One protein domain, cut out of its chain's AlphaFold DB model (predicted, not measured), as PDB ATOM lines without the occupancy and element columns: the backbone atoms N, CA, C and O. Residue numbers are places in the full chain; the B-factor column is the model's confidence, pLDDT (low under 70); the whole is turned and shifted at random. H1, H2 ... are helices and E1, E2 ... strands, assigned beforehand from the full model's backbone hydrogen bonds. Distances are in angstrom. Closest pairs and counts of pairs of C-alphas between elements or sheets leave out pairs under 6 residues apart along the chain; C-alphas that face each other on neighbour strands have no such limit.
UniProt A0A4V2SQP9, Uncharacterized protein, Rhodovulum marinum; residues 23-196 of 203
ATOM      1  N   ALA A  23      80.638  21.963  95.622       74.44
ATOM      2  CA  ALA A  23      81.195  21.928  96.978       74.44
ATOM      3  C   ALA A  23      82.249  23.042  97.219       74.44
ATOM      4  O   ALA A  23      82.081  23.809  98.170       74.44
ATOM      5  N   PRO A  24      83.246  23.251  96.329       86.06
ATOM      6  CA  PRO A  24      84.137  24.414  96.405       86.06
ATOM      7  C   PRO A  24      83.427  25.774  96.360       86.06
ATOM      8  O   PRO A  24      83.939  26.755  96.897       86.06
ATOM      9  N   LEU A  25      82.266  25.871  95.703       89.44
ATOM     10  CA  LEU A  25      81.480  27.103  95.666       89.44
ATOM     11  C   LEU A  25      80.830  27.395  97.024       89.44
ATOM     12  O   LEU A  25      80.968  28.505  97.539       89.44
ATOM     13  N   VAL A  26      80.150  26.405  97.603       90.81
ATOM     14  CA  VAL A  26      79.473  26.528  98.901       90.81
ATOM     15  C   VAL A  26      80.474  26.899  99.996       90.81
ATOM     16  O   VAL A  26      80.232  27.844 100.747       90.81
ATOM     17  N   GLU A  27      81.639  26.245 100.031       90.94
ATOM     18  CA  GLU A  27      82.715  26.569 100.977       90.94
ATOM     19  C   GLU A  27      83.187  28.021 100.851       90.94
ATOM     20  O   GLU A  27      83.362  28.707 101.858       90.94
ATOM     21  N   ARG A  28      83.349  28.525  99.621       91.38
ATOM     22  CA  ARG A  28      83.739  29.923  99.384       91.38
ATOM     23  C   ARG A  28      82.689  30.901  99.892       91.38
ATOM     24  O   ARG A  28      83.067  31.861 100.558       91.38
ATOM     25  N   CYS A  29      81.407  30.657  99.620       90.44
ATOM     26  CA  CYS A  29      80.323  31.488 100.146       90.44
ATOM     27  C   CYS A  29      80.312  31.486 101.681       90.44
ATOM     28  O   CYS A  29      80.232  32.547 102.286       90.44
ATOM     29  N   ILE A  30      80.442  30.316 102.311       91.50
ATOM     30  CA  ILE A  30      80.399  30.180 103.773       91.50
ATOM     31  C   ILE A  30      81.622  30.812 104.441       91.50
ATOM     32  O   ILE A  30      81.489  31.398 105.507       91.50
ATOM     33  N   SER A  31      82.810  30.711 103.842       89.50
ATOM     34  CA  SER A  31      84.058  31.171 104.468       89.50
ATOM     35  C   SER A  31      84.089  32.661 104.819       89.50
ATOM     36  O   SER A  31      84.830  33.049 105.718       89.50
ATOM     37  N   CYS A  32      83.285  33.493 104.149       85.81
ATOM     38  CA  CYS A  32      83.137  34.914 104.480       85.81
ATOM     39  C   CYS A  32      82.139  35.180 105.619       85.81
ATOM     40  O   CYS A  32      82.030  36.320 106.052       85.81
ATOM     41  N   HIS A  33      81.433  34.146 106.069       89.81
ATOM     42  CA  HIS A  33      80.371  34.181 107.072       89.81
ATOM     43  C   HIS A  33      80.705  33.318 108.285       89.81
ATOM     44  O   HIS A  33      79.821  32.806 108.965       89.81
ATOM     45  N   ILE A  34      81.995  33.094 108.519       91.00
ATOM     46  CA  ILE A  34      82.502  32.406 109.696       91.00
ATOM     47  C   ILE A  34      83.297  33.421 110.515       91.00
ATOM     48  O   ILE A  34      84.228  34.042 109.999       91.00
ATOM     49  N   ASP A  35      82.938  33.574 111.787       87.88
ATOM     50  CA  ASP A  35      83.640  34.446 112.721       87.88
ATOM     51  C   ASP A  35      84.993  33.858 113.179       87.88
ATOM     52  O   ASP A  35      85.401  32.749 112.817       87.88
ATOM     53  N   ASP A  36      85.716  34.601 114.017       89.12
ATOM     54  CA  ASP A  36      87.014  34.187 114.561       89.12
ATOM     55  C   ASP A  36      86.950  32.920 115.439       89.12
ATOM     56  O   ASP A  36      87.979  32.291 115.703       89.12
ATOM     57  N   LYS A  37      85.747  32.516 115.860       87.94
ATOM     58  CA  LYS A  37      85.470  31.319 116.663       87.94
ATOM     59  C   LYS A  37      84.978  30.145 115.822       87.94
ATOM     60  O   LYS A  37      84.718  29.078 116.385       87.94
ATOM     61  N   GLY A  38      84.869  30.297 114.505       88.31
ATOM     62  CA  GLY A  38      84.367  29.243 113.631       88.31
ATOM     63  C   GLY A  38      82.838  29.150 113.586       88.31
ATOM     64  O   GLY A  38      82.318  28.137 113.120       88.31
ATOM     65  N   GLN A  39      82.115  30.150 114.098       88.25
ATOM     66  CA  GLN A  39      80.654  30.185 114.114       88.25
ATOM     67  C   GLN A  39      80.115  30.924 112.896       88.25
ATOM     68  O   GLN A  39      80.720  31.881 112.424       88.25
ATOM     69  N   PHE A  40      78.965  30.478 112.393       91.06
ATOM     70  CA  PHE A  40      78.313  31.136 111.270       91.06
ATOM     71  C   PHE A  40      77.680  32.459 111.724       91.06
ATOM     72  O   PHE A  40      76.887  32.465 112.666       91.06
ATOM     73  N   ASP A  41      78.030  33.565 111.071       87.25
ATOM     74  CA  ASP A  41      77.693  34.925 111.520       87.25
ATOM     75  C   ASP A  41      76.336  35.442 111.010       87.25
ATOM     76  O   ASP A  41      75.837  36.469 111.475       87.25
ATOM     77  N   ILE A  42      75.683  34.707 110.104       88.38
ATOM     78  CA  ILE A  42      74.320  35.005 109.655       88.38
ATOM     79  C   ILE A  42      73.324  34.257 110.537       88.38
ATOM     80  O   ILE A  42      73.091  33.056 110.377       88.38
ATOM     81  N   VAL A  43      72.671  34.995 111.429       90.81
ATOM     82  CA  VAL A  43      71.614  34.493 112.316       90.81
ATOM     83  C   VAL A  43      70.233  34.668 111.678       90.81
ATOM     84  O   VAL A  43      69.946  35.680 111.040       90.81
ATOM     85  N   GLY A  44      69.357  33.683 111.878       92.81
ATOM     86  CA  GLY A  44      67.941  33.761 111.532       92.81
ATOM     87  C   GLY A  44      67.638  33.754 110.038       92.81
ATOM     88  O   GLY A  44      66.640  34.330 109.607       92.81
ATOM     89  N   PHE A  45      68.443  33.052 109.240       94.50
ATOM     90  CA  PHE A  45      68.208  32.880 107.805       94.50
ATOM     91  C   PHE A  45      66.781  32.404 107.495       94.50
ATOM     92  O   PHE A  45      66.084  33.000 106.673       94.50
ATOM     93  N   ARG A  46      66.324  31.349 108.185       93.38
ATOM     94  CA  ARG A  46      64.973  30.791 108.007       93.38
ATOM     95  C   ARG A  46      63.891  31.785 108.410       93.38
ATOM     96  O   ARG A  46      62.897  31.915 107.700       93.38
ATOM     97  N   ALA A  47      64.112  32.510 109.505       94.81
ATOM     98  CA  ALA A  47      63.206  33.552 109.962       94.81
ATOM     99  C   ALA A  47      63.067  34.658 108.900       94.81
ATOM    100  O   ALA A  47      61.943  35.013 108.552       94.81
ATOM    101  N   LEU A  48      64.173  35.142 108.320       94.38
ATOM    102  CA  LEU A  48      64.151  36.156 107.257       94.38
ATOM    103  C   LEU A  48      63.497  35.658 105.965       94.38
ATOM    104  O   LEU A  48      62.701  36.383 105.368       94.38
ATOM    105  N   GLN A  49      63.795  34.427 105.536       93.81
ATOM    106  CA  GLN A  49      63.156  33.828 104.356       93.81
ATOM    107  C   GLN A  49      61.633  33.728 104.524       93.81
ATOM    108  O   GLN A  49      60.898  33.928 103.558       93.81
ATOM    109  N   ALA A  50      61.165  33.460 105.743       94.81
ATOM    110  CA  ALA A  50      59.750  33.339 106.073       94.81
ATOM    111  C   ALA A  50      59.104  34.649 106.571       94.81
ATOM    112  O   ALA A  50      57.948  34.634 106.990       94.81
ATOM    113  N   LEU A  51      59.824  35.776 106.530       95.44
ATOM    114  CA  LEU A  51      59.281  37.076 106.918       95.44
ATOM    115  C   LEU A  51      58.089  37.430 106.006       95.44
ATOM    116  O   LEU A  51      58.273  37.419 104.776       95.44
ATOM    117  N   PRO A  52      56.913  37.788 106.566       95.12
ATOM    118  CA  PRO A  52      55.752  38.201 105.779       95.12
ATOM    119  C   PRO A  52      56.117  39.292 104.770       95.12
ATOM    120  O   PRO A  52      56.909  40.189 105.071       95.12
ATOM    121  N   GLU A  53      55.587  39.209 103.551       91.19
ATOM    122  CA  GLU A  53      55.917  40.175 102.493       91.19
ATOM    123  C   GLU A  53      55.461  41.589 102.852       91.19
ATOM    124  O   GLU A  53      56.138  42.561 102.530       91.19
ATOM    125  N   GLU A  54      54.350  41.691 103.573       93.44
ATOM    126  CA  GLU A  54      53.778  42.934 104.060       93.44
ATOM    127  C   GLU A  54      54.499  43.512 105.282       93.44
ATOM    128  O   GLU A  54      54.184  44.635 105.659       93.44
ATOM    129  N   TRP A  55      55.439  42.786 105.907       96.38
ATOM    130  CA  TRP A  55      56.043  43.200 107.181       96.38
ATOM    131  C   TRP A  55      56.561  44.644 107.165       96.38
ATOM    132  O   TRP A  55      56.138  45.401 108.037       96.38
ATOM    133  N   PRO A  56      57.372  45.082 106.178       95.94
ATOM    134  CA  PRO A  56      57.866  46.459 106.167       95.94
ATOM    135  C   PRO A  56      56.747  47.484 105.947       95.94
ATOM    136  O   PRO A  56      56.774  48.570 106.514       95.94
ATOM    137  N   LEU A  57      55.703  47.123 105.191       95.81
ATOM    138  CA  LEU A  57      54.571  48.015 104.913       95.81
ATOM    139  C   LEU A  57      53.729  48.317 106.157       95.81
ATOM    140  O   LEU A  57      52.991  49.297 106.172       95.81
ATOM    141  N   LEU A  58      53.804  47.475 107.193       96.06
ATOM    142  CA  LEU A  58      53.096  47.710 108.454       96.06
ATOM    143  C   LEU A  58      53.668  48.890 109.243       96.06
ATOM    144  O   LEU A  58      52.975  49.405 110.119       96.06
ATOM    145  N   PHE A  59      54.913  49.268 108.958       96.69
ATOM    146  CA  PHE A  59      55.683  50.254 109.716       96.69
ATOM    147  C   PHE A  59      56.188  51.402 108.842       96.69
ATOM    148  O   PHE A  59      56.905  52.267 109.327       96.69
ATOM    149  N   GLU A  60      55.860  51.395 107.548       96.94
ATOM    150  CA  GLU A  60      56.313  52.429 106.630       96.94
ATOM    151  C   GLU A  60      55.742  53.789 107.034       96.94
ATOM    152  O   GLU A  60      54.531  54.012 106.997       96.94
ATOM    153  N   ASP A  61      56.647  54.704 107.368       96.75
ATOM    154  CA  ASP A  61      56.342  56.092 107.674       96.75
ATOM    155  C   ASP A  61      57.323  57.010 106.945       96.75
ATOM    156  O   ASP A  61      58.193  57.666 107.514       96.75
ATOM    157  N   ALA A  62      57.202  57.034 105.620       96.50
ATOM    158  CA  ALA A  62      58.119  57.775 104.763       96.50
ATOM    159  C   ALA A  62      58.110  59.296 104.997       96.50
ATOM    160  O   ALA A  62      58.993  59.990 104.486       96.50
ATOM    161  N   TYR A  63      57.103  59.809 105.706       96.12
ATOM    162  CA  TYR A  63      56.854  61.235 105.884       96.12
ATOM    163  C   TYR A  63      56.794  61.665 107.354       96.12
ATOM    164  O   TYR A  63      56.396  62.807 107.583       96.12
ATOM    165  N   ASP A  64      57.186  60.799 108.301       96.12
ATOM    166  CA  ASP A  64      57.142  61.075 109.749       96.12
ATOM    167  C   ASP A  64      55.756  61.616 110.162       96.12
ATOM    168  O   ASP A  64      55.591  62.731 110.664       96.12
ATOM    169  N   LEU A  65      54.708  60.864 109.810       95.94
ATOM    170  CA  LEU A  65      53.314  61.266 110.001       95.94
ATOM    171  C   LEU A  65      52.910  61.289 111.475       95.94
ATOM    172  O   LEU A  65      51.949  61.987 111.824       95.94
ATOM    173  N   ASP A  66      53.599  60.527 112.324       93.31
ATOM    174  CA  ASP A  66      53.374  60.527 113.769       93.31
ATOM    175  C   ASP A  66      54.198  61.597 114.518       93.31
ATOM    176  O   ASP A  66      53.853  61.944 115.653       93.31
ATOM    177  N   GLY A  67      55.196  62.204 113.860       93.75
ATOM    178  CA  GLY A  67      56.002  63.303 114.382       93.75
ATOM    179  C   GLY A  67      57.007  62.878 115.452       93.75
ATOM    180  O   GLY A  67      57.370  63.703 116.299       93.75
ATOM    181  N   ASN A  68      57.420  61.610 115.456       90.31
ATOM    182  CA  ASN A  68      58.467  61.097 116.339       90.31
ATOM    183  C   ASN A  68      59.886  61.494 115.865       90.31
ATOM    184  O   ASN A  68      60.853  61.324 116.614       90.31
ATOM    185  N   GLY A  69      60.006  62.091 114.670       91.50
ATOM    186  CA  GLY A  69      61.266  62.552 114.085       91.50
ATOM    187  C   GLY A  69      62.019  61.477 113.299       91.50
ATOM    188  O   GLY A  69      63.171  61.701 112.924       91.50
ATOM    189  N   ILE A  70      61.403  60.317 113.063       92.25
ATOM    190  CA  ILE A  70      61.981  59.146 112.406       92.25
ATOM    191  C   ILE A  70      61.112  58.797 111.199       92.25
ATOM    192  O   ILE A  70      59.936  58.474 111.321       92.25
ATOM    193  N   ALA A  71      61.719  58.815 110.012       96.12
ATOM    194  CA  ALA A  71      61.064  58.393 108.781       96.12
ATOM    195  C   ALA A  71      61.642  57.062 108.287       96.12
ATOM    196  O   ALA A  71      62.833  56.979 107.976       96.12
ATOM    197  N   GLY A  72      60.780  56.057 108.137       96.81
ATOM    198  CA  GLY A  72      61.134  54.734 107.621       96.81
ATOM    199  C   GLY A  72      60.559  54.499 106.229       96.81
ATOM    200  O   GLY A  72      59.367  54.713 106.003       96.81
ATOM    201  N   ARG A  73      61.383  54.042 105.278       97.25
ATOM    202  CA  ARG A  73      60.941  53.787 103.893       97.25
ATOM    203  C   ARG A  73      61.182  52.365 103.432       97.25
ATOM    204  O   ARG A  73      62.274  51.820 103.610       97.25
ATOM    205  N   ALA A  74      60.179  51.789 102.773       96.44
ATOM    206  CA  ALA A  74      60.336  50.501 102.126       96.44
ATOM    207  C   ALA A  74      61.170  50.665 100.849       96.44
ATOM    208  O   ALA A  74      60.992  51.604 100.071       96.44
ATOM    209  N   GLN A  75      62.076  49.720 100.607       94.88
ATOM    210  CA  GLN A  75      62.863  49.678  99.381       94.88
ATOM    211  C   GLN A  75      62.265  48.649  98.421       94.88
ATOM    212  O   GLN A  75      62.040  47.498  98.791       94.88
ATOM    213  N   TYR A  76      62.061  49.046  97.165       94.31
ATOM    214  CA  TYR A  76      61.597  48.149  96.109       94.31
ATOM    215  C   TYR A  76      62.734  47.805  95.151       94.31
ATOM    216  O   TYR A  76      63.489  48.671  94.708       94.31
ATOM    217  N   VAL A  77      62.826  46.531  94.784       93.62
ATOM    218  CA  VAL A  77      63.794  46.011  93.815       93.62
ATOM    219  C   VAL A  77      63.077  45.248  92.709       93.62
ATOM    220  O   VAL A  77      61.958  44.765  92.876       93.62
ATOM    221  N   SER A  78      63.713  45.139  91.545       89.31
ATOM    222  CA  SER A  78      63.145  44.395  90.419       89.31
ATOM    223  C   SER A  78      63.187  42.889  90.689       89.31
ATOM    224  O   SER A  78      64.269  42.323  90.831       89.31
ATOM    225  N   GLY A  79      62.036  42.217  90.676       78.81
ATOM    226  CA  GLY A  79      61.929  40.762  90.766       78.81
ATOM    227  C   GLY A  79      61.175  40.165  89.583       78.81
ATOM    228  O   GLY A  79      59.973  40.348  89.476       78.81
ATOM    229  N   GLU A  80      61.859  39.444  88.688       78.69
ATOM    230  CA  GLU A  80      61.249  38.651  87.591       78.69
ATOM    231  C   GLU A  80      60.063  39.323  86.851       78.69
ATOM    232  O   GLU A  80      59.106  38.663  86.458       78.69
ATOM    233  N   GLY A  81      60.129  40.642  86.631       83.06
ATOM    234  CA  GLY A  81      59.098  41.407  85.914       83.06
ATOM    235  C   GLY A  81      58.092  42.166  86.790       83.06
ATOM    236  O   GLY A  81      57.230  42.846  86.240       83.06
ATOM    237  N   GLN A  82      58.215  42.113  88.118       87.38
ATOM    238  CA  GLN A  82      57.407  42.883  89.068       87.38
ATOM    239  C   GLN A  82      58.276  43.496  90.184       87.38
ATOM    240  O   GLN A  82      59.327  42.946  90.516       87.38
ATOM    241  N   PRO A  83      57.894  44.648  90.762       92.12
ATOM    242  CA  PRO A  83      58.582  45.173  91.935       92.12
ATOM    243  C   PRO A  83      58.346  44.251  93.139       92.12
ATOM    244  O   PRO A  83      57.221  43.823  93.384       92.12
ATOM    245  N   LEU A  84      59.406  43.963  93.890       93.44
ATOM    246  CA  LEU A  84      59.366  43.229  95.154       93.44
ATOM    247  C   LEU A  84      59.934  44.103  96.270       93.44
ATOM    248  O   LEU A  84      60.863  44.875  96.034       93.44
ATOM    249  N   ILE A  85      59.410  43.952  97.485       94.50
ATOM    250  CA  ILE A  85      59.949  44.631  98.667       94.50
ATOM    251  C   ILE A  85      61.251  43.945  99.065       94.50
ATOM    252  O   ILE A  85      61.312  42.722  99.224       94.50
ATOM    253  N   ALA A  86      62.310  44.730  99.182       94.12
ATOM    254  CA  ALA A  86      63.614  44.239  99.556       94.12
ATOM    255  C   ALA A  86      63.675  43.850 101.041       94.12
ATOM    256  O   ALA A  86      63.036  44.462 101.888       94.12
ATOM    257  N   LYS A  87      64.464  42.813 101.342       92.56
ATOM    258  CA  LYS A  87      64.639  42.238 102.690       92.56
ATOM    259  C   LYS A  87      66.118  42.042 103.055       92.56
ATOM    260  O   LYS A  87      66.486  42.037 104.231       92.56
ATOM    261  N   TRP A  88      66.973  41.883 102.046       91.12
ATOM    262  CA  TRP A  88      68.357  41.433 102.169       91.12
ATOM    263  C   TRP A  88      69.365  42.536 101.846       91.12
ATOM    264  O   TRP A  88      69.170  43.337 100.927       91.12
ATOM    265  N   GLY A  89      70.493  42.499 102.560       87.81
ATOM    266  CA  GLY A  89      71.589  43.460 102.442       87.81
ATOM    267  C   GLY A  89      71.381  44.725 103.278       87.81
ATOM    268  O   GLY A  89      70.255  45.100 103.595       87.81
ATOM    269  N   GLU A  90      72.487  45.388 103.619       84.06
ATOM    270  CA  GLU A  90      72.513  46.608 104.447       84.06
ATOM    271  C   GLU A  90      71.701  47.764 103.841       84.06
ATOM    272  O   GLU A  90      71.059  48.513 104.566       84.06
ATOM    273  N   ASN A  91      71.657  47.848 102.509       87.19
ATOM    274  CA  ASN A  91      70.910  48.873 101.774       87.19
ATOM    275  C   ASN A  91      69.642  48.309 101.115       87.19
ATOM    276  O   ASN A  91      69.176  48.861 100.120       87.19
ATOM    277  N   LEU A  92      69.137  47.163 101.592       89.69
ATOM    278  CA  LEU A  92      67.972  46.494 101.007       89.69
ATOM    279  C   LEU A  92      68.117  46.284  99.483       89.69
ATOM    280  O   LEU A  92      67.253  46.626  98.677       89.69
ATOM    281  N   ALA A  93      69.248  45.711  99.073       90.62
ATOM    282  CA  ALA A  93      69.582  45.525  97.660       90.62
ATOM    283  C   ALA A  93      68.820  44.363  96.995       90.62
ATOM    284  O   ALA A  93      68.835  44.244  95.770       90.62
ATOM    285  N   ALA A  94      68.173  43.489  97.776       92.81
ATOM    286  CA  ALA A  94      67.501  42.302  97.257       92.81
ATOM    287  C   ALA A  94      66.269  41.893  98.079       92.81
ATOM    288  O   ALA A  94      66.262  41.958  99.305       92.81
ATOM    289  N   ALA A  95      65.233  41.403  97.398       93.06
ATOM    290  CA  ALA A  95      64.014  40.870  98.018       93.06
ATOM    291  C   ALA A  95      64.136  39.399  98.417       93.06
ATOM    292  O   ALA A  95      63.526  38.960  99.389       93.06
ATOM    293  N   ARG A  96      64.949  38.636  97.685       92.06
ATOM    294  CA  ARG A  96      65.110  37.192  97.862       92.06
ATOM    295  C   ARG A  96      66.568  36.863  98.124       92.06
ATOM    296  O   ARG A  96      67.444  37.486  97.520       92.06
ATOM    297  N   PHE A  97      66.817  35.826  98.922       92.81
ATOM    298  CA  PHE A  97      68.179  35.380  99.201       92.81
ATOM    299  C   PHE A  97      68.969  35.078  97.925       92.81
ATOM    300  O   PHE A  97      70.105  35.510  97.796       92.81
ATOM    301  N   ARG A  98      68.358  34.416  96.937       92.12
ATOM    302  CA  ARG A  98      69.017  34.134  95.653       92.12
ATOM    303  C   ARG A  98      69.568  35.390  94.963       92.12
ATOM    304  O   ARG A  98      70.672  35.362  94.432       92.12
ATOM    305  N   ASP A  99      68.816  36.492  94.983       92.19
ATOM    306  CA  ASP A  99      69.214  37.730  94.312       92.19
ATOM    307  C   ASP A  99      70.340  38.394  95.120       92.19
ATOM    308  O   ASP A  99      71.323  38.866  94.552       92.19
ATOM    309  N   PHE A 100      70.248  38.329  96.453       92.25
ATOM    310  CA  PHE A 100      71.315  38.746  97.359       92.25
ATOM    311  C   PHE A 100      72.608  37.946  97.145       92.25
ATOM    312  O   PHE A 100      73.664  38.548  96.971       92.25
ATOM    313  N   ALA A 101      72.537  36.615  97.095       92.50
ATOM    314  CA  ALA A 101      73.685  35.734  96.904       92.50
ATOM    315  C   ALA A 101      74.387  35.986  95.563       92.50
ATOM    316  O   ALA A 101      75.614  35.967  95.501       92.50
ATOM    317  N   LEU A 102      73.633  36.289  94.499       91.94
ATOM    318  CA  LEU A 102      74.197  36.679  93.204       91.94
ATOM    319  C   LEU A 102      74.918  38.034  93.268       91.94
ATOM    320  O   LEU A 102      76.030  38.158  92.752       91.94
ATOM    321  N   ILE A 103      74.311  39.040  93.910       90.81
ATOM    322  CA  ILE A 103      74.908  40.376  94.081       90.81
ATOM    323  C   ILE A 103      76.181  40.291  94.935       90.81
ATOM    324  O   ILE A 103      77.233  40.788  94.529       90.81
ATOM    325  N   ALA A 104      76.098  39.635  96.094       90.19
ATOM    326  CA  ALA A 104      77.218  39.450  97.006       90.19
ATOM    327  C   ALA A 104      78.322  38.615  96.350       90.19
ATOM    328  O   ALA A 104      79.474  39.036  96.304       90.19
ATOM    329  N   GLY A 105      77.976  37.480  95.738       91.12
ATOM    330  CA  GLY A 105      78.937  36.641  95.031       91.12
ATOM    331  C   GLY A 105      79.732  37.436  93.996       91.12
ATOM    332  O   GLY A 105      80.963  37.421  94.022       91.12
ATOM    333  N   ALA A 106      79.054  38.227  93.158       90.56
ATOM    334  CA  ALA A 106      79.714  39.084  92.178       90.56
ATOM    335  C   ALA A 106      80.683  40.095  92.823       90.56
ATOM    336  O   ALA A 106      81.806  40.247  92.336       90.56
ATOM    337  N   ALA A 107      80.293  40.732  93.932       89.38
ATOM    338  CA  ALA A 107      81.148  41.667  94.671       89.38
ATOM    339  C   ALA A 107      82.413  40.998  95.246       89.38
ATOM    340  O   ALA A 107      83.461  41.635  95.342       89.38
ATOM    341  N   HIS A 108      82.338  39.703  95.561       88.19
ATOM    342  CA  HIS A 108      83.437  38.906  96.114       88.19
ATOM    343  C   HIS A 108      84.182  38.051  95.068       88.19
ATOM    344  O   HIS A 108      85.023  37.221  95.420       88.19
ATOM    345  N   GLY A 109      83.895  38.214  93.771       90.62
ATOM    346  CA  GLY A 109      84.504  37.391  92.715       90.62
ATOM    347  C   GLY A 109      84.120  35.904  92.800       90.62
ATOM    348  O   GLY A 109      84.865  35.023  92.356       90.62
ATOM    349  N   ILE A 110      82.975  35.602  93.406       90.81
ATOM    350  CA  ILE A 110      82.358  34.279  93.467       90.81
ATOM    351  C   ILE A 110      81.279  34.225  92.386       90.81
ATOM    352  O   ILE A 110      80.321  34.993  92.388       90.81
ATOM    353  N   ARG A 111      81.449  33.317  91.428       90.62
ATOM    354  CA  ARG A 111      80.516  33.143  90.321       90.62
ATOM    355  C   ARG A 111      79.568  31.998  90.655       90.62
ATOM    356  O   ARG A 111      80.031  30.904  90.951       90.62
ATOM    357  N   ILE A 112      78.269  32.274  90.599       90.56
ATOM    358  CA  ILE A 112      77.213  31.271  90.723       90.56
ATOM    359  C   ILE A 112      76.509  31.211  89.368       90.56
ATOM    360  O   ILE A 112      75.950  32.207  88.911       90.56
ATOM    361  N   ASP A 113      76.639  30.082  88.684       87.62
ATOM    362  CA  ASP A 113      76.309  29.916  87.271       87.62
ATOM    363  C   ASP A 113      74.862  29.489  87.026       87.62
ATOM    364  O   ASP A 113      74.288  29.841  85.992       87.62
ATOM    365  N   ASP A 114      74.268  28.733  87.949       88.25
ATOM    366  CA  ASP A 114      72.940  28.167  87.750       88.25
ATOM    367  C   ASP A 114      72.102  28.049  89.031       88.25
ATOM    368  O   ASP A 114      72.535  28.311  90.156       88.25
ATOM    369  N   VAL A 115      70.838  27.675  88.824       89.00
ATOM    370  CA  VAL A 115      69.823  27.548  89.875       89.00
ATOM    371  C   VAL A 115      70.112  26.416  90.860       89.00
ATOM    372  O   VAL A 115      69.684  26.510  92.008       89.00
ATOM    373  N   ALA A 116      70.820  25.362  90.443       91.50
ATOM    374  CA  ALA A 116      71.156  24.249  91.326       91.50
ATOM    375  C   ALA A 116      72.243  24.676  92.315       91.50
ATOM    376  O   ALA A 116      72.107  24.450  93.513       91.50
ATOM    377  N   GLN A 117      73.256  25.402  91.835       93.31
ATOM    378  CA  GLN A 117      74.285  25.980  92.692       93.31
ATOM    379  C   GLN A 117      73.708  26.961  93.720       93.31
ATOM    380  O   GLN A 117      74.070  26.904  94.893       93.31
ATOM    381  N   ILE A 118      72.779  27.834  93.310       93.50
ATOM    382  CA  ILE A 118      72.080  28.729  94.247       93.50
ATOM    383  C   ILE A 118      71.315  27.933  95.307       93.50
ATOM    384  O   ILE A 118      71.391  28.274  96.483       93.50
ATOM    385  N   ALA A 119      70.606  26.875  94.907       94.00
ATOM    386  CA  ALA A 119      69.851  26.043  95.839       94.00
ATOM    387  C   ALA A 119      70.764  25.336  96.856       94.00
ATOM    388  O   ALA A 119      70.401  25.225  98.024       94.00
ATOM    389  N   GLU A 120      71.956  24.894  96.447       94.69
ATOM    390  CA  GLU A 120      72.941  24.304  97.359       94.69
ATOM    391  C   GLU A 120      73.515  25.335  98.343       94.69
ATOM    392  O   GLU A 120      73.625  25.045  99.536       94.69
ATOM    393  N   VAL A 121      73.810  26.557  97.883       94.38
ATOM    394  CA  VAL A 121      74.229  27.663  98.765       94.38
ATOM    395  C   VAL A 121      73.123  28.003  99.765       94.38
ATOM    396  O   VAL A 121      73.385  28.108 100.960       94.38
ATOM    397  N   GLU A 122      71.881  28.129  99.303       95.44
ATOM    398  CA  GLU A 122      70.720  28.392 100.155       95.44
ATOM    399  C   GLU A 122      70.505  27.288 101.194       95.44
ATOM    400  O   GLU A 122      70.330  27.583 102.376       95.44
ATOM    401  N   ALA A 123      70.582  26.019 100.788       95.06
ATOM    402  CA  ALA A 123      70.462  24.889 101.701       95.06
ATOM    403  C   ALA A 123      71.570  24.893 102.764       95.06
ATOM    404  O   ALA A 123      71.300  24.620 103.935       95.06
ATOM    405  N   ALA A 124      72.801  25.235 102.381       94.62
ATOM    406  CA  ALA A 124      73.912  25.322 103.317       94.62
ATOM    407  C   ALA A 124      73.732  26.471 104.322       94.62
ATOM    408  O   ALA A 124      73.913  26.265 105.521       94.62
ATOM    409  N   PHE A 125      73.305  27.653 103.866       95.12
ATOM    410  CA  PHE A 125      73.010  28.787 104.750       95.12
ATOM    411  C   PHE A 125      71.857  28.458 105.699       95.12
ATOM    412  O   PHE A 125      71.951  28.730 106.892       95.12
ATOM    413  N   ALA A 126      70.799  27.808 105.211       94.12
ATOM    414  CA  ALA A 126      69.687  27.368 106.046       94.12
ATOM    415  C   ALA A 126      70.099  26.323 107.098       94.12
ATOM    416  O   ALA A 126      69.528  26.308 108.186       94.12
ATOM    417  N   ALA A 127      71.063  25.454 106.782       94.25
ATOM    418  CA  ALA A 127      71.555  24.427 107.697       94.25
ATOM    419  C   ALA A 127      72.531  24.969 108.754       94.25
ATOM    420  O   ALA A 127      72.594  24.424 109.855       94.25
ATOM    421  N   LEU A 128      73.307  26.001 108.413       94.62
ATOM    422  CA  LEU A 128      74.339  26.571 109.284       94.62
ATOM    423  C   LEU A 128      73.856  27.771 110.097       94.62
ATOM    424  O   LEU A 128      74.405  28.025 111.168       94.62
ATOM    425  N   SER A 129      72.856  28.506 109.603       94.31
ATOM    426  CA  SER A 129      72.330  29.692 110.273       94.31
ATOM    427  C   SER A 129      71.696  29.335 111.615       94.31
ATOM    428  O   SER A 129      70.735  28.560 111.643       94.31
ATOM    429  N   PRO A 130      72.194  29.906 112.725       92.75
ATOM    430  CA  PRO A 130      71.564  29.732 114.022       92.75
ATOM    431  C   PRO A 130      70.144  30.295 114.017       92.75
ATOM    432  O   PRO A 130      69.879  31.342 113.414       92.75
ATOM    433  N   ASP A 131      69.242  29.637 114.743       91.81
ATOM    434  CA  ASP A 131      67.939  30.223 115.027       91.81
ATOM    435  C   ASP A 131      68.110  31.503 115.860       91.81
ATOM    436  O   ASP A 131      68.985  31.580 116.731       91.81
ATOM    437  N   PRO A 132      67.288  32.527 115.598       93.56
ATOM    438  CA  PRO A 132      67.381  33.783 116.309       93.56
ATOM    439  C   PRO A 132      66.965  33.613 117.768       93.56
ATOM    440  O   PRO A 132      65.974  32.955 118.085       93.56
ATOM    441  N   VAL A 133      67.702  34.271 118.659       92.12
ATOM    442  CA  VAL A 133      67.378  34.356 120.084       92.12
ATOM    443  C   VAL A 133      67.026  35.794 120.450       92.12
ATOM    444  O   VAL A 133      67.576  36.743 119.882       92.12
ATOM    445  N   SER A 134      66.098  35.958 121.394       91.50
ATOM    446  CA  SER A 134      65.775  37.273 121.956       91.50
ATOM    447  C   SER A 134      67.033  37.893 122.578       91.50
ATOM    448  O   SER A 134      67.731  37.188 123.307       91.50
ATOM    449  N   PRO A 135      67.329  39.183 122.331       91.88
ATOM    450  CA  PRO A 135      68.393  39.876 123.052       91.88
ATOM    451  C   PRO A 135      67.981  40.258 124.482       91.88
ATOM    452  O   PRO A 135      68.855  40.587 125.275       91.88
ATOM    453  N   PHE A 136      66.681  40.222 124.805       93.00
ATOM    454  CA  PHE A 136      66.163  40.501 126.145       93.00
ATOM    455  C   PHE A 136      66.214  39.255 127.028       93.00
ATOM    456  O   PHE A 136      65.666  38.210 126.659       93.00
ATOM    457  N   GLU A 137      66.806  39.397 128.209       91.44
ATOM    458  CA  GLU A 137      66.799  38.422 129.297       91.44
ATOM    459  C   GLU A 137      65.581  38.599 130.209       91.44
ATOM    460  O   GLU A 137      65.087  37.615 130.770       91.44
ATOM    461  N   THR A 138      65.078  39.834 130.358       91.88
ATOM    462  CA  THR A 138      63.922  40.126 131.220       91.88
ATOM    463  C   THR A 138      62.877  41.034 130.556       91.88
ATOM    464  O   THR A 138      63.193  41.816 129.657       91.88
ATOM    465  N   PRO A 139      61.602  40.980 130.997       93.12
ATOM    466  CA  PRO A 139      60.561  41.888 130.506       93.12
ATOM    467  C   PRO A 139      60.834  43.374 130.792       93.12
ATOM    468  O   PRO A 139      60.373  44.249 130.055       93.12
ATOM    469  N   GLU A 140      61.570  43.684 131.860       93.75
ATOM    470  CA  GLU A 140      61.949  45.057 132.204       93.75
ATOM    471  C   GLU A 140      62.887  45.670 131.159       93.75
ATOM    472  O   GLU A 140      62.784  46.864 130.879       93.75
ATOM    473  N   GLU A 141      63.760  44.867 130.542       93.12
ATOM    474  CA  GLU A 141      64.636  45.329 129.461       93.12
ATOM    475  C   GLU A 141      63.834  45.705 128.214       93.12
ATOM    476  O   GLU A 141      64.065  46.767 127.641       93.12
ATOM    477  N   LEU A 142      62.837  44.892 127.846       93.38
ATOM    478  CA  LEU A 142      61.908  45.214 126.759       93.38
ATOM    479  C   LEU A 142      61.126  46.503 127.058       93.38
ATOM    480  O   LEU A 142      61.030  47.385 126.211       93.38
ATOM    481  N   THR A 143      60.630  46.651 128.288       94.19
ATOM    482  CA  THR A 143      59.906  47.864 128.704       94.19
ATOM    483  C   THR A 143      60.791  49.105 128.590       94.19
ATOM    484  O   THR A 143      60.349  50.154 128.125       94.19
ATOM    485  N   LYS A 144      62.058  49.000 129.008       92.25
ATOM    486  CA  LYS A 144      63.026  50.089 128.876       92.25
ATOM    487  C   LYS A 144      63.322  50.405 127.408       92.25
ATOM    488  O   LYS A 144      63.370  51.575 127.053       92.25
ATOM    489  N   PHE A 145      63.491  49.383 126.577       93.12
ATOM    490  CA  PHE A 145      63.745  49.524 125.147       93.12
ATOM    491  C   PHE A 145      62.636  50.313 124.437       93.12
ATOM    492  O   PHE A 145      62.911  51.226 123.662       93.12
ATOM    493  N   GLU A 146      61.378  50.007 124.753       93.69
ATOM    494  CA  GLU A 146      60.222  50.753 124.249       93.69
ATOM    495  C   GLU A 146      60.189  52.184 124.807       93.69
ATOM    496  O   GLU A 146      59.994  53.135 124.055       93.69
ATOM    497  N   ALA A 147      60.445  52.361 126.107       92.06
ATOM    498  CA  ALA A 147      60.441  53.677 126.749       92.06
ATOM    499  C   ALA A 147      61.551  54.621 126.246       92.06
ATOM    500  O   ALA A 147      61.370  55.838 126.267       92.06
ATOM    501  N   ASP A 148      62.681  54.076 125.796       90.88
ATOM    502  CA  ASP A 148      63.783  54.842 125.206       90.88
ATOM    503  C   ASP A 148      63.498  55.247 123.734       90.88
ATOM    504  O   ASP A 148      64.263  56.013 123.137       90.88
ATOM    505  N   GLY A 149      62.388  54.774 123.148       91.38
ATOM    506  CA  GLY A 149      62.013  55.017 121.749       91.38
ATOM    507  C   GLY A 149      62.807  54.169 120.751       91.38
ATOM    508  O   GLY A 149      62.913  54.521 119.582       91.38
ATOM    509  N   CYS A 150      63.418  53.063 121.189       93.25
ATOM    510  CA  CYS A 150      64.133  52.165 120.278       93.25
ATOM    511  C   CYS A 150      63.158  51.412 119.359       93.25
ATOM    512  O   CYS A 150      63.495  51.075 118.224       93.25
ATOM    513  N   ALA A 151      61.939  51.168 119.851       95.00
ATOM    514  CA  ALA A 151      60.886  50.453 119.140       95.00
ATOM    515  C   ALA A 151      60.321  51.210 117.921       95.00
ATOM    516  O   ALA A 151      59.605  50.588 117.139       95.00
ATOM    517  N   ASP A 152      60.679  52.487 117.733       94.69
ATOM    518  CA  ASP A 152      60.267  53.299 116.578       94.69
ATOM    519  C   ASP A 152      60.843  52.743 115.258       94.69
ATOM    520  O   ASP A 152      60.157  52.739 114.242       94.69
ATOM    521  N   CYS A 153      62.063  52.182 115.284       95.50
ATOM    522  CA  CYS A 153      62.643  51.417 114.163       95.50
ATOM    523  C   CYS A 153      62.702  49.909 114.478       95.50
ATOM    524  O   CYS A 153      62.428  49.043 113.642       95.50
ATOM    525  N   HIS A 154      63.082  49.556 115.709       96.19
ATOM    526  CA  HIS A 154      63.282  48.171 116.139       96.19
ATOM    527  C   HIS A 154      62.002  47.563 116.720       96.19
ATOM    528  O   HIS A 154      61.940  47.156 117.880       96.19
ATOM    529  N   VAL A 155      60.967  47.503 115.891       96.88
ATOM    530  CA  VAL A 155      59.600  47.141 116.287       96.88
ATOM    531  C   VAL A 155      59.516  45.826 117.074       96.88
ATOM    532  O   VAL A 155      60.074  44.796 116.687       96.88
ATOM    533  N   THR A 156      58.746  45.832 118.163       96.38
ATOM    534  CA  THR A 156      58.579  44.698 119.097       96.38
ATOM    535  C   THR A 156      57.495  43.707 118.651       96.38
ATOM    536  O   THR A 156      56.971  42.910 119.431       96.38
ATOM    537  N   ARG A 157      57.148  43.733 117.358       96.75
ATOM    538  CA  ARG A 157      56.148  42.842 116.767       96.75
ATOM    539  C   ARG A 157      56.726  41.446 116.547       96.75
ATOM    540  O   ARG A 157      57.912  41.278 116.264       96.75
ATOM    541  N   THR A 158      55.850  40.448 116.605       96.62
ATOM    542  CA  THR A 158      56.175  39.049 116.325       96.62
ATOM    543  C   THR A 158      55.441  38.513 115.097       96.62
ATOM    544  O   THR A 158      54.407  39.043 114.682       96.62
ATOM    545  N   TYR A 159      55.972  37.435 114.528       96.38
ATOM    546  CA  TYR A 159      55.279  36.561 113.580       96.38
ATOM    547  C   TYR A 159      55.607  35.100 113.892       96.38
ATOM    548  O   TYR A 159      56.572  34.812 114.601       96.38
ATOM    549  N   GLU A 160      54.795  34.178 113.379       95.69
ATOM    550  CA  GLU A 160      54.972  32.743 113.597       95.69
ATOM    551  C   GLU A 160      55.234  32.006 112.288       95.69
ATOM    552  O   GLU A 160      54.595  32.272 111.269       95.69
ATOM    553  N   VAL A 161      56.154  31.046 112.335       92.81
ATOM    554  CA  VAL A 161      56.479  30.146 111.225       92.81
ATOM    555  C   VAL A 161      56.696  28.760 111.811       92.81
ATOM    556  O   VAL A 161      57.500  28.597 112.721       92.81
ATOM    557  N   ASP A 162      55.962  27.760 111.324       92.44
ATOM    558  CA  ASP A 162      56.083  26.364 111.773       92.44
ATOM    559  C   ASP A 162      56.007  26.172 113.307       92.44
ATOM    560  O   ASP A 162      56.637  25.281 113.874       92.44
ATOM    561  N   GLY A 163      55.226  27.015 113.995       93.44
ATOM    562  CA  GLY A 163      55.078  26.986 115.457       93.44
ATOM    563  C   GLY A 163      56.228  27.635 116.237       93.44
ATOM    564  O   GLY A 163      56.262  27.524 117.461       93.44
ATOM    565  N   VAL A 164      57.155  28.309 115.554       93.31
ATOM    566  CA  VAL A 164      58.208  29.133 116.156       93.31
ATOM    567  C   VAL A 164      57.817  30.601 116.040       93.31
ATOM    568  O   VAL A 164      57.521  31.089 114.950       93.31
ATOM    569  N   THR A 165      57.823  31.313 117.165       95.06
ATOM    570  CA  THR A 165      57.600  32.761 117.207       95.06
ATOM    571  C   THR A 165      58.925  33.496 117.017       95.06
ATOM    572  O   THR A 165      59.879  33.271 117.762       95.06
ATOM    573  N   TYR A 166      58.967  34.420 116.061       95.56
ATOM    574  CA  TYR A 166      60.116  35.276 115.788       95.56
ATOM    575  C   TYR A 166      59.804  36.733 116.123       95.56
ATOM    576  O   TYR A 166      58.728  37.234 115.801       95.56
ATOM    577  N   MET A 167      60.771  37.422 116.734       95.94
ATOM    578  CA  MET A 167      60.753  38.868 116.987       95.94
ATOM    579  C   MET A 167      62.033  39.475 116.401       95.94
ATOM    580  O   MET A 167      63.078  39.391 117.045       95.94
ATOM    581  N   PRO A 168      62.010  40.014 115.169       95.75
ATOM    582  CA  PRO A 168      63.189  40.598 114.524       95.75
ATOM    583  C   PRO A 168      63.819  41.747 115.297       95.75
ATOM    584  O   PRO A 168      65.030  41.937 115.208       95.75
ATOM    585  N   LEU A 169      62.990  42.516 116.016       96.81
ATOM    586  CA  LEU A 169      63.340  43.858 116.481       96.81
ATOM    587  C   LEU A 169      63.843  44.696 115.307       96.81
ATOM    588  O   LEU A 169      64.951  45.217 115.320       96.81
ATOM    589  N   SER A 170      63.055  44.720 114.236       96.88
ATOM    590  CA  SER A 170      63.353  45.444 113.006       96.88
ATOM    591  C   SER A 170      62.094  45.541 112.152       96.88
ATOM    592  O   SER A 170      61.371  44.557 111.960       96.88
ATOM    593  N   ASP A 171      61.843  46.736 111.636       97.25
ATOM    594  CA  ASP A 171      60.845  47.012 110.606       97.25
ATOM    595  C   ASP A 171      61.322  46.651 109.186       97.25
ATOM    596  O   ASP A 171      60.511  46.548 108.268       97.25
ATOM    597  N   PHE A 172      62.623  46.400 109.008       96.75
ATOM    598  CA  PHE A 172      63.299  46.222 107.720       96.75
ATOM    599  C   PHE A 172      63.100  47.393 106.745       96.75
ATOM    600  O   PHE A 172      63.036  47.187 105.532       96.75
ATOM    601  N   LEU A 173      63.044  48.617 107.266       97.44
ATOM    602  CA  LEU A 173      62.981  49.849 106.484       97.44
ATOM    603  C   LEU A 173      64.349  50.531 106.411       97.44
ATOM    604  O   LEU A 173      65.254  50.222 107.188       97.44
ATOM    605  N   LEU A 174      64.500  51.449 105.453       97.00
ATOM    606  CA  LEU A 174      65.611  52.396 105.424       97.00
ATOM    607  C   LEU A 174      65.268  53.615 106.275       97.00
ATOM    608  O   LEU A 174      64.228  54.238 106.057       97.00
ATOM    609  N   HIS A 175      66.185  53.969 107.166       94.88
ATOM    610  CA  HIS A 175      66.150  55.175 107.988       94.88
ATOM    611  C   HIS A 175      67.426  55.975 107.756       94.88
ATOM    612  O   HIS A 175      68.493  55.390 107.572       94.88
ATOM    613  N   ASP A 176      67.328  57.302 107.767       92.88
ATOM    614  CA  ASP A 176      68.494  58.191 107.780       92.88
ATOM    615  C   ASP A 176      68.582  58.853 109.155       92.88
ATOM    616  O   ASP A 176      67.765  59.708 109.496       92.88
ATOM    617  N   LEU A 177      69.564  58.424 109.948       89.50
ATOM    618  CA  LEU A 177      69.841  58.958 111.283       89.50
ATOM    619  C   LEU A 177      71.032  59.936 111.262       89.50
ATOM    620  O   LEU A 177      71.674  60.162 112.283       89.50
ATOM    621  N   GLY A 178      71.362  60.517 110.104       88.50
ATOM    622  CA  GLY A 178      72.399  61.544 109.959       88.50
ATOM    623  C   GLY A 178      73.718  61.067 109.345       88.50
ATOM    624  O   GLY A 178      74.592  61.894 109.077       88.50
ATOM    625  N   ASP A 179      73.871  59.770 109.074       86.44
ATOM    626  CA  ASP A 179      75.003  59.177 108.347       86.44
ATOM    627  C   ASP A 179      74.587  58.497 107.027       86.44
ATOM    628  O   ASP A 179      75.371  57.768 106.406       86.44
ATOM    629  N   GLY A 180      73.382  58.821 106.553       89.69
ATOM    630  CA  GLY A 180      72.784  58.293 105.339       89.69
ATOM    631  C   GLY A 180      71.836  57.131 105.611       89.69
ATOM    632  O   GLY A 180      71.684  56.644 106.725       89.69
ATOM    633  N   GLU A 181      71.176  56.677 104.550       91.94
ATOM    634  CA  GLU A 181      70.166  55.628 104.653       91.94
ATOM    635  C   GLU A 181      70.771  54.274 105.001       91.94
ATOM    636  O   GLU A 181      71.620  53.742 104.275       91.94
ATOM    637  N   LYS A 182      70.266  53.690 106.084       93.00
ATOM    638  CA  LYS A 182      70.629  52.363 106.564       93.00
ATOM    639  C   LYS A 182      69.384  51.554 106.857       93.00
ATOM    640  O   LYS A 182      68.395  52.066 107.378       93.00
ATOM    641  N   ARG A 183      69.440  50.262 106.540       95.25
ATOM    642  CA  ARG A 183      68.402  49.323 106.961       95.25
ATOM    643  C   ARG A 183      68.453  49.139 108.473       95.25
ATOM    644  O   ARG A 183      69.524  48.833 108.999       95.25
ATOM    645  N   THR A 184      67.299  49.138 109.133       95.00
ATOM    646  CA  THR A 184      67.187  48.626 110.504       95.00
ATOM    647  C   THR A 184      67.589  47.150 110.539       95.00
ATOM    648  O   THR A 184      66.856  46.273 110.071       95.00
ATOM    649  N   ALA A 185      68.773  46.825 111.054       92.50
ATOM    650  CA  ALA A 185      69.188  45.434 111.200       92.50
ATOM    651  C   ALA A 185      68.374  44.742 112.315       92.50
ATOM    652  O   ALA A 185      68.067  45.380 113.322       92.50
ATOM    653  N   PRO A 186      68.026  43.448 112.172       94.50
ATOM    654  CA  PRO A 186      67.449  42.693 113.279       94.50
ATOM    655  C   PRO A 186      68.457  42.594 114.431       94.50
ATOM    656  O   PRO A 186      69.651  42.410 114.194       94.50
ATOM    657  N   LEU A 187      67.982  42.683 115.675       94.19
ATOM    658  CA  LEU A 187      68.838  42.691 116.878       94.19
ATOM    659  C   LEU A 187      68.950  41.323 117.564       94.19
ATOM    660  O   LEU A 187      69.242  41.230 118.758       94.19
ATOM    661  N   TRP A 188      68.709  40.242 116.824       92.31
ATOM    662  CA  TRP A 188      68.792  38.880 117.346       92.31
ATOM    663  C   TRP A 188      70.132  38.593 118.019       92.31
ATOM    664  O   TRP A 188      71.191  38.839 117.448       92.31
ATOM    665  N   GLY A 189      70.080  38.057 119.239       85.19
ATOM    666  CA  GLY A 189      71.266  37.672 120.006       85.19
ATOM    667  C   GLY A 189      72.225  38.809 120.369       85.19
ATOM    668  O   GLY A 189      73.281  38.531 120.932       85.19
ATOM    669  N   CYS A 190      71.882  40.073 120.099       86.31
ATOM    670  CA  CYS A 190      72.749  41.207 120.396       86.31
ATOM    671  C   CYS A 190      72.310  41.956 121.663       86.31
ATOM    672  O   CYS A 190      71.800  43.074 121.607       86.31
ATOM    673  N   GLN A 191      72.565  41.372 122.834       84.75
ATOM    674  CA  GLN A 191      72.293  42.031 124.123       84.75
ATOM    675  C   GLN A 191      73.079  43.352 124.292       84.75
ATOM    676  O   GLN A 191      72.606  44.323 124.884       84.75
ATOM    677  N   ALA A 192      74.280  43.433 123.711       83.19
ATOM    678  CA  ALA A 192      75.064  44.669 123.685       83.19
ATOM    679  C   ALA A 192      74.393  45.780 122.851       83.19
ATOM    680  O   ALA A 192      74.546  46.955 123.173       83.19
ATOM    681  N   CYS A 193      73.621  45.422 121.817       83.12
ATOM    682  CA  CYS A 193      72.924  46.385 120.963       83.12
ATOM    683  C   CYS A 193      71.748  47.057 121.679       83.12
ATOM    684  O   CYS A 193      71.417  48.188 121.351       83.12
ATOM    685  N   ILE A 194      71.124  46.382 122.650       83.38
ATOM    686  CA  ILE A 194      69.961  46.919 123.379       83.38
ATOM    687  C   ILE A 194      70.339  47.671 124.663       83.38
ATOM    688  O   ILE A 194      69.503  48.352 125.249       83.38
ATOM    689  N   SER A 195      71.583  47.534 125.129       73.62
ATOM    690  CA  SER A 195      72.066  48.152 126.374       73.62
ATOM    691  C   SER A 195      72.810  49.474 126.153       73.62
ATOM    692  O   SER A 195      72.987  50.242 127.101       73.62
ATOM    693  N   GLY A 196      73.214  49.768 124.915       68.06
ATOM    694  CA  GLY A 196      73.748  51.063 124.497       68.06
ATOM    695  C   GLY A 196      72.760  51.810 123.602       68.06
ATOM    696  O   GLY A 196      72.010  51.185 122.865       68.06
TER     697      GLY A 196
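AT A GLANCE: This is residues 23 to 196 of the 203 residues of an uncharacterized protein of Rhodovulum marinum (UniProt A0A4V2SQP9). Picture a loop-rich body with helices at its two ends: at one end H1 and H3 pack on the long helix H4, and at the other H5 and H6 lie near each other. Between these ends runs mostly unnamed chain, with the short helix H2 near the middle and three small separate hairpins, E1 with E2, E3 with E4 and E5 with E6. The printed part has 174 residues, with six named helices and six named strands in the order H1 H2 E1 E2 H3 H4 H5 E3 E4 E5 E6 H6; each sheet is one antiparallel pair. The class is mixed, helices and strands, with under half of the residues in named elements. The whole is compact, with a radius of gyration of the C-alphas of 16.9 A and spans of 48 by 38 by 34 A.

HOW THE PARTS SIT: Look first at the hairpin of E1, residues 76 to 79, and E2, residues 82 to 85, antiparallel at 134 degrees; N 77 and O 84 are within hydrogen-bond range at 2.9 A. Both strands are apart from H4, residues 115 to 128. H1, residues 23 to 31, touches H4 at a steep tilt of 47 degrees, the same way, the closest C-alphas being those of Val 26 and Val 121, 5.4 A. H3, residues 97 to 107, touches residues 118 to 122 of H4 alone, about perpendicular at 80 degrees; the closest C-alphas are those of Arg 98 and Ile 118, 6.4 A. H2, residues 45 to 49, only just touches H4, through its residues 125 to 126 alone, with 3 pairs of C-alphas within 8 A, the closest those of Phe 45 and Ala 126 at 6.0 A. In the hairpin of E3, residues 159 to 161, and E4, residues 164 to 166, antiparallel at 144 degrees, find N 166 and O 159 at 2.8 A. In the hairpin of E5, residues 174 to 176, and E6, residues 181 to 183, antiparallel at 139 degrees, N 175 and O 182 are 2.9 A apart. H5, residues 139 to 147, and H6, residues 191 to 195, are close but not clearly touching, with the C-alphas of Phe 145 and Ile 194 7.0 A apart. In H1 to H6 every O i to N i+4 pair is within hydrogen-bond range.

IN THESE COORDINATES: Find C-alpha 23 at (81.195, 21.928, 96.978), where H1 begins its 12.2 A. H4 runs 20.0 A from C-alpha 115 at (69.823, 27.548, 89.875), H3 measures 15.1 A and H5 12.4 A. E2 is 10.1 A long and E1 9.1 A. H6 ends at C-alpha 195, (72.066, 48.152, 126.374).

THE WHOLE: The C-alphas farthest apart are those of Ala 23 and Gly 67, 51.5 A. The printed part has no cut. The long links are H1 to H2, H2 to E1, E2 to H3 and H5 to E3. Mean pLDDT of the printed part is 91.9; look at residue 196 for the one value under 70.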